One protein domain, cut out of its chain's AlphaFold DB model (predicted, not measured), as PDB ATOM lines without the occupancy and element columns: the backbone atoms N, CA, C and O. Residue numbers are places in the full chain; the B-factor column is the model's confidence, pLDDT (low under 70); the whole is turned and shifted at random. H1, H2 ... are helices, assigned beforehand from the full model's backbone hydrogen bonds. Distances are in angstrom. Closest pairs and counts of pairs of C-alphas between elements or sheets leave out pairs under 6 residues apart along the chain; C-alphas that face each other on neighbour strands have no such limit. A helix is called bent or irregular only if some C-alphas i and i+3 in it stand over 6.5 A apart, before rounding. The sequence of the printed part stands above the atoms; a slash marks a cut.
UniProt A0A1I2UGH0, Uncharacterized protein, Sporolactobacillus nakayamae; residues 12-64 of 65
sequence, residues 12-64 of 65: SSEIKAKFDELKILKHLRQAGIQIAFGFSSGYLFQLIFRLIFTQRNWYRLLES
ATOM      1  N   SER A  12      11.772 -23.558  -5.239       65.50
ATOM      2  CA  SER A  12      12.037 -24.697  -6.132       65.50
ATOM      3  C   SER A  12      12.837 -25.811  -5.452       65.50
ATOM      4  O   SER A  12      12.546 -26.985  -5.678       65.50
ATOM      5  N   SER A  13      13.813 -25.454  -4.612       70.38
ATOM      6  CA  SER A  13      14.645 -26.410  -3.878       70.38
ATOM      7  C   SER A  13      13.884 -27.057  -2.729       70.38
ATOM      8  O   SER A  13      14.000 -28.260  -2.523       70.38
ATOM      9  N   GLU A  14      13.060 -26.283  -2.024       75.25
ATOM     10  CA  GLU A  14      12.273 -26.782  -0.897       75.25
ATOM     11  C   GLU A  14      11.160 -27.730  -1.361       75.25
ATOM     12  O   GLU A  14      10.993 -28.810  -0.799       75.25
ATOM     13  N   ILE A  15      10.470 -27.396  -2.459       75.31
ATOM     14  CA  ILE A  15       9.475 -28.292  -3.065       75.31
ATOM     15  C   ILE A  15      10.124 -29.599  -3.526       75.31
ATOM     16  O   ILE A  15       9.562 -30.663  -3.289       75.31
ATOM     17  N   LYS A  16      11.308 -29.554  -4.154       76.56
ATOM     18  CA  LYS A  16      12.022 -30.778  -4.559       76.56
ATOM     19  C   LYS A  16      12.366 -31.655  -3.354       76.56
ATOM     20  O   LYS A  16      12.045 -32.837  -3.372       76.56
ATOM     21  N   ALA A  17      12.921 -31.066  -2.295       81.69
ATOM     22  CA  ALA A  17      13.239 -31.792  -1.066       81.69
ATOM     23  C   ALA A  17      11.989 -32.440  -0.443       81.69
ATOM     24  O   ALA A  17      12.025 -33.607  -0.062       81.69
ATOM     25  N   LYS A  18      10.857 -31.724  -0.413       81.19
ATOM     26  CA  LYS A  18       9.579 -32.259   0.077       81.19
ATOM     27  C   LYS A  18       9.005 -33.356  -0.820       81.19
ATOM     28  O   LYS A  18       8.434 -34.316  -0.317       81.19
ATOM     29  N   PHE A  19       9.163 -33.249  -2.136       81.94
ATOM     30  CA  PHE A  19       8.722 -34.276  -3.084       81.94
ATOM     31  C   PHE A  19       9.520 -35.575  -2.948       81.94
ATOM     32  O   PHE A  19       8.937 -36.656  -3.061       81.94
ATOM     33  N   ASP A  20      10.823 -35.464  -2.689       82.94
ATOM     34  CA  ASP A  20      11.691 -36.608  -2.416       82.94
ATOM     35  C   ASP A  20      11.364 -37.238  -1.054       82.94
ATOM     36  O   ASP A  20      11.217 -38.459  -0.968       82.94
ATOM     37  N   GLU A  21      11.151 -36.419  -0.016       87.06
ATOM     38  CA  GLU A  21      10.710 -36.862   1.318       87.06
ATOM     39  C   GLU A  21       9.389 -37.648   1.241       87.06
ATOM     40  O   GLU A  21       9.276 -38.755   1.770       87.06
ATOM     41  N   LEU A  22       8.414 -37.119   0.499       86.69
ATOM     42  CA  LEU A  22       7.099 -37.729   0.288       86.69
ATOM     43  C   LEU A  22       7.100 -38.837  -0.777       86.69
ATOM     44  O   LEU A  22       6.051 -39.410  -1.064       86.69
ATOM     45  N   LYS A  23       8.252 -39.134  -1.397       87.88
ATOM     46  CA  LYS A  23       8.408 -40.140  -2.463       87.88
ATOM     47  C   LYS A  23       7.360 -40.002  -3.575       87.88
ATOM     48  O   LYS A  23       6.914 -41.001  -4.145       87.88
ATOM     49  N   ILE A  24       6.995 -38.766  -3.930       83.94
ATOM     50  CA  ILE A  24       5.929 -38.459  -4.900       83.94
ATOM     51  C   ILE A  24       6.170 -39.185  -6.227       83.94
ATOM     52  O   ILE A  24       5.264 -39.811  -6.769       83.94
ATOM     53  N   LEU A  25       7.413 -39.197  -6.719       81.50
ATOM     54  CA  LEU A  25       7.770 -39.888  -7.964       81.50
ATOM     55  C   LEU A  25       7.504 -41.399  -7.908       81.50
ATOM     56  O   LEU A  25       7.118 -41.992  -8.916       81.50
ATOM     57  N   LYS A  26       7.691 -42.031  -6.743       86.31
ATOM     58  CA  LYS A  26       7.397 -43.455  -6.549       86.31
ATOM     59  C   LYS A  26       5.893 -43.700  -6.629       86.31
ATOM     60  O   LYS A  26       5.480 -44.617  -7.330       86.31
ATOM     61  N   HIS A  27       5.095 -42.860  -5.973       87.75
ATOM     62  CA  HIS A  27       3.636 -42.951  -6.014       87.75
ATOM     63  C   HIS A  27       3.082 -42.722  -7.422       87.75
ATOM     64  O   HIS A  27       2.252 -43.501  -7.880       87.75
ATOM     65  N   LEU A  28       3.605 -41.729  -8.148       83.50
ATOM     66  CA  LEU A  28       3.235 -41.481  -9.543       83.50
ATOM     67  C   LEU A  28       3.534 -42.698 -10.426       83.50
ATOM     68  O   LEU A  28       2.674 -43.135 -11.185       83.50
ATOM     69  N   ARG A  29       4.717 -43.307 -10.276       83.19
ATOM     70  CA  ARG A  29       5.071 -44.532 -11.009       83.19
ATOM     71  C   ARG A  29       4.178 -45.718 -10.643       83.19
ATOM     72  O   ARG A  29       3.753 -46.437 -11.537       83.19
ATOM     73  N   GLN A  30       3.882 -45.916  -9.356       86.81
ATOM     74  CA  GLN A  30       2.999 -46.993  -8.889       86.81
ATOM     75  C   GLN A  30       1.559 -46.831  -9.391       86.81
ATOM     76  O   GLN A  30       0.911 -47.828  -9.682       86.81
ATOM     77  N   ALA A  31       1.083 -45.594  -9.542       86.06
ATOM     78  CA  ALA A  31      -0.222 -45.287 -10.122       86.06
ATOM     79  C   ALA A  31      -0.257 -45.406 -11.660       86.06
ATOM     80  O   ALA A  31      -1.273 -45.097 -12.273       86.06
ATOM     81  N   GLY A  32       0.849 -45.804 -12.301       83.69
ATOM     82  CA  GLY A  32       0.953 -45.869 -13.760       83.69
ATOM     83  C   GLY A  32       1.061 -44.498 -14.438       83.69
ATOM     84  O   GLY A  32       0.967 -44.410 -15.658       83.69
ATOM     85  N   ILE A  33       1.295 -43.424 -13.676       80.94
ATOM     86  CA  ILE A  33       1.429 -42.063 -14.201       80.94
ATOM     87  C   ILE A  33       2.857 -41.876 -14.725       80.94
ATOM     88  O   ILE A  33       3.790 -41.479 -14.012       80.94
ATOM     89  N   GLN A  34       3.025 -42.216 -15.999       76.88
ATOM     90  CA  GLN A  34       4.292 -42.149 -16.717       76.88
ATOM     91  C   GLN A  34       4.462 -40.826 -17.477       76.88
ATOM     92  O   GLN A  34       3.621 -39.931 -17.422       76.88
ATOM     93  N   ILE A  35       5.609 -40.693 -18.148       74.25
ATOM     94  CA  ILE A  35       5.927 -39.570 -19.033       74.25
ATOM     95  C   ILE A  35       4.866 -39.517 -20.136       74.25
ATOM     96  O   ILE A  35       4.664 -40.500 -20.843       74.25
ATOM     97  N   ALA A  36       4.217 -38.369 -20.296       70.94
ATOM     98  CA  ALA A  36       3.267 -38.122 -21.374       70.94
ATOM     99  C   ALA A  36       3.690 -36.852 -22.119       70.94
ATOM    100  O   ALA A  36       4.141 -35.890 -21.498       70.94
ATOM    101  N   PHE A  37       3.581 -36.859 -23.452       71.56
ATOM    102  CA  PHE A  37       3.885 -35.698 -24.305       71.56
ATOM    103  C   PHE A  37       5.290 -35.089 -24.099       71.56
ATOM    104  O   PHE A  37       5.476 -33.884 -24.229       71.56
ATOM    105  N   GLY A  38       6.292 -35.909 -23.756       78.31
ATOM    106  CA  GLY A  38       7.678 -35.454 -23.560       78.31
ATOM    107  C   GLY A  38       7.969 -34.797 -22.205       78.31
ATOM    108  O   GLY A  38       9.107 -34.406 -21.956       78.31
ATOM    109  N   PHE A  39       6.990 -34.720 -21.298       76.56
ATOM    110  CA  PHE A  39       7.181 -34.180 -19.952       76.56
ATOM    111  C   PHE A  39       7.166 -35.283 -18.901       76.56
ATOM    112  O   PHE A  39       6.316 -36.177 -18.912       76.56
ATOM    113  N   SER A  40       8.095 -35.208 -17.941       80.88
ATOM    114  CA  SER A  40       8.063 -36.134 -16.810       80.88
ATOM    115  C   SER A  40       6.838 -35.875 -15.932       80.88
ATOM    116  O   SER A  40       6.503 -34.724 -15.638       80.88
ATOM    117  N   SER A  41       6.192 -36.946 -15.470       77.56
ATOM    118  CA  SER A  41       5.050 -36.845 -14.555       77.56
ATOM    119  C   SER A  41       5.404 -36.085 -13.276       77.56
ATOM    120  O   SER A  41       4.603 -35.299 -12.784       77.56
ATOM    121  N   GLY A  42       6.639 -36.231 -12.789       81.56
ATOM    122  CA  GLY A  42       7.170 -35.450 -11.674       81.56
ATOM    123  C   GLY A  42       7.200 -33.946 -11.932       81.56
ATOM    124  O   GLY A  42       6.809 -33.169 -11.066       81.56
ATOM    125  N   TYR A  43       7.617 -33.534 -13.131       79.94
ATOM    126  CA  TYR A  43       7.644 -32.125 -13.518       79.94
ATOM    127  C   TYR A  43       6.233 -31.533 -13.613       79.94
ATOM    128  O   TYR A  43       5.986 -30.459 -13.066       79.94
ATOM    129  N   LEU A  44       5.292 -32.256 -14.228       81.12
ATOM    130  CA  LEU A  44       3.883 -31.846 -14.289       81.12
ATOM    131  C   LEU A  44       3.272 -31.733 -12.888       81.12
ATOM    132  O   LEU A  44       2.597 -30.755 -12.579       81.12
ATOM    133  N   PHE A  45       3.558 -32.695 -12.010       82.06
ATOM    134  CA  PHE A  45       3.060 -32.672 -10.640       82.06
ATOM    135  C   PHE A  45       3.665 -31.518  -9.833       82.06
ATOM    136  O   PHE A  45       2.949 -30.828  -9.113       82.06
ATOM    137  N   GLN A  46       4.962 -31.244  -9.999       80.56
ATOM    138  CA  GLN A  46       5.626 -30.095  -9.382       80.56
ATOM    139  C   GLN A  46       5.029 -28.768  -9.868       80.56
ATOM    140  O   GLN A  46       4.845 -27.850  -9.067       80.56
ATOM    141  N   LEU A  47       4.709 -28.667 -11.160       79.19
ATOM    142  CA  LEU A  47       4.059 -27.502 -11.751       79.19
ATOM    143  C   LEU A  47       2.668 -27.276 -11.146       79.19
ATOM    144  O   LEU A  47       2.394 -26.181 -10.659       79.19
ATOM    145  N   ILE A  48       1.824 -28.311 -11.109       80.12
ATOM    146  CA  ILE A  48       0.480 -28.250 -10.512       80.12
ATOM    147  C   ILE A  48       0.566 -27.870  -9.034       80.12
ATOM    148  O   ILE A  48      -0.133 -26.967  -8.585       80.12
ATOM    149  N   PHE A  49       1.463 -28.505  -8.282       79.44
ATOM    150  CA  PHE A  49       1.650 -28.215  -6.864       79.44
ATOM    151  C   PHE A  49       2.103 -26.770  -6.656       79.44
ATOM    152  O   PHE A  49       1.536 -26.043  -5.849       79.44
ATOM    153  N   ARG A  50       3.063 -26.285  -7.448       75.38
ATOM    154  CA  ARG A  50       3.450 -24.873  -7.410       75.38
ATOM    155  C   ARG A  50       2.255 -23.971  -7.728       75.38
ATOM    156  O   ARG A  50       2.082 -22.968  -7.051       75.38
ATOM    157  N   LEU A  51       1.409 -24.310  -8.692       74.25
ATOM    158  CA  LEU A  51       0.241 -23.496  -9.040       74.25
ATOM    159  C   LEU A  51      -0.803 -23.449  -7.914       74.25
ATOM    160  O   LEU A  51      -1.265 -22.364  -7.569       74.25
ATOM    161  N   ILE A  52      -1.104 -24.593  -7.294       75.19
ATOM    162  CA  ILE A  52      -2.044 -24.693  -6.167       75.19
ATOM    163  C   ILE A  52      -1.505 -23.938  -4.944       75.19
ATOM    164  O   ILE A  52      -2.202 -23.109  -4.363       75.19
ATOM    165  N   PHE A  53      -0.253 -24.190  -4.563       71.00
ATOM    166  CA  PHE A  53       0.309 -23.700  -3.302       71.00
ATOM    167  C   PHE A  53       0.893 -22.286  -3.384       71.00
ATOM    168  O   PHE A  53       0.942 -21.592  -2.376       71.00
ATOM    169  N   THR A  54       1.298 -21.811  -4.567       64.75
ATOM    170  CA  THR A  54       1.803 -20.430  -4.729       64.75
ATOM    171  C   THR A  54       0.656 -19.419  -4.900       64.75
ATOM    172  O   THR A  54       0.926 -18.241  -5.115       64.75
ATOM    173  N   GLN A  55      -0.616 -19.852  -4.851       58.34
ATOM    174  CA  GLN A  55      -1.817 -19.036  -5.120       58.34
ATOM    175  C   GLN A  55      -1.713 -18.152  -6.378       58.34
ATOM    176  O   GLN A  55      -2.384 -17.126  -6.514       58.34
ATOM    177  N   ARG A  56      -0.874 -18.547  -7.343       58.22
ATOM    178  CA  ARG A  56      -0.808 -17.875  -8.636       58.22
ATOM    179  C   ARG A  56      -1.972 -18.397  -9.448       58.22
ATOM    180  O   ARG A  56      -1.893 -19.451 -10.071       58.22
ATOM    181  N   ASN A  57      -3.072 -17.662  -9.353       57.97
ATOM    182  CA  ASN A  57      -4.287 -17.913 -10.098       57.97
ATOM    183  C   ASN A  57      -3.919 -18.063 -11.583       57.97
ATOM    184  O   ASN A  57      -3.293 -17.163 -12.146       57.97
ATOM    185  N   TRP A  58      -4.250 -19.205 -12.192       60.94
ATOM    186  CA  TRP A  58      -3.917 -19.503 -13.594       60.94
ATOM    187  C   TRP A  58      -4.368 -18.375 -14.521       60.94
ATOM    188  O   TRP A  58      -3.650 -17.988 -15.437       60.94
ATOM    189  N   TYR A  59      -5.520 -17.793 -14.189       60.66
ATOM    190  CA  TYR A  59      -6.086 -16.619 -14.832       60.66
ATOM    191  C   TYR A  59      -5.094 -15.441 -14.901       60.66
ATOM    192  O   TYR A  59      -4.836 -14.903 -15.969       60.66
ATOM    193  N   ARG A  60      -4.432 -15.113 -13.782       60.38
ATOM    194  CA  ARG A  60      -3.450 -14.017 -13.692       60.38
ATOM    195  C   ARG A  60      -2.130 -14.332 -14.401       60.38
ATOM    196  O   ARG A  60      -1.431 -13.411 -14.802       60.38
ATOM    197  N   LEU A  61      -1.756 -15.611 -14.504       59.56
ATOM    198  CA  LEU A  61      -0.546 -16.031 -15.222       59.56
ATOM    199  C   LEU A  61      -0.719 -15.930 -16.740       59.56
ATOM    200  O   LEU A  61       0.242 -15.598 -17.422       59.56
ATOM    201  N   LEU A  62      -1.925 -16.197 -17.249       64.19
ATOM    202  CA  LEU A  62      -2.252 -16.093 -18.673       64.19
ATOM    203  C   LEU A  62      -2.555 -14.652 -19.114       64.19
ATOM    204  O   LEU A  62      -2.395 -14.338 -20.286       64.19
ATOM    205  N   GLU A  63      -2.959 -13.774 -18.191       61.06
ATOM    206  CA  GLU A  63      -3.160 -12.337 -18.453       61.06
ATOM    207  C   GLU A  63      -1.865 -11.510 -18.465       61.06
ATOM    208  O   GLU A  63      -1.889 -10.346 -18.866       61.06
ATOM    209  N   SER A  64      -0.739 -12.063 -18.005       59.03
ATOM    210  CA  SER A  64       0.537 -11.344 -18.008       59.03
ATOM    211  C   SER A  64       1.143 -11.359 -19.414       59.03
ATOM    212  O   SER A  64       1.988 -12.202 -19.711       59.03
TER     213      SER A  64
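What this domain is: This is residues 12 to 64 of the 65 residues of an uncharacterized protein of Sporolactobacillus nakayamae (UniProt A0A1I2UGH0). A loose, open arrangement of four helices: H3, the longest, has H2 at its first residues, with the chain folding back between them, H1 beside it at a steep tilt, and the short H4 beyond its far end. H1 and H2 make a bent path along one side, and residues 52 to 60, of which 58 to 60 belong to H4, stick out from the rest. The printed part has 53 residues with four named helices, in the order H1, H2, H3, H4, and no named strand; the class is all helix. The whole is loose, with a radius of gyration of the C-alphas of 12.5 A, and the C-alphas span 36 by 26 by 15 A.

How they stand to each other: H3, residues 41 to 53, touches H2, residues 24 to 30, with residues 41 to 42 alone. Their closest C-alphas, those of Leu 25 and Gly 42, are 5.8 A apart, and the two helices run opposite ways at a steep tilt of 47 degrees. H1, residues 12 to 21, is close to H3 but not clearly touching it. The closest C-alphas of H1 and H3, those of Ile 15 and Gln 46, are 7.6 A apart, and these helices run opposite ways at a steep tilt of 65 degrees. H1 is also close to H2 but not clearly touching it, with the C-alphas of Phe 19 and Leu 25 as the closest at 7.5 A; the two run the same way at a steep tilt of 48 degrees. H4, residues 58 to 62, is close to H3 but not clearly touching it, the closest C-alphas being those of Leu 51 and Trp 58, 7.3 A apart. H4 is apart from H1 and from H2. In H1, H2, H3 and H4 every O i to N i+4 pair is within hydrogen-bond range.

Where its parts are: H3 measures 17.9 A from C-alpha 41 at (5.050, -36.845, -14.555) to C-alpha 53 at (0.309, -23.700, -3.302). H1 measures 14.3 A and begins at C-alpha 12 at (12.037, -24.697, -6.132). H2 measures 9.9 A from C-alpha 24 to C-alpha 30. H4 measures 6.3 A and ends at C-alpha 62 at (-2.252, -16.093, -18.673).

The domain as a whole: The two C-alphas farthest apart, those of Gln 30 and Ser 64, are 36.9 A apart. The printed part has no cut. The links from H1 to H2 and from H3 to H4 are tight, with 2 and 4 residues, and the link from H2 to H3, with 10 residues, is short. The mean pLDDT of the printed part is 75.6; residue 12 and residues 54 to 64 are under 70.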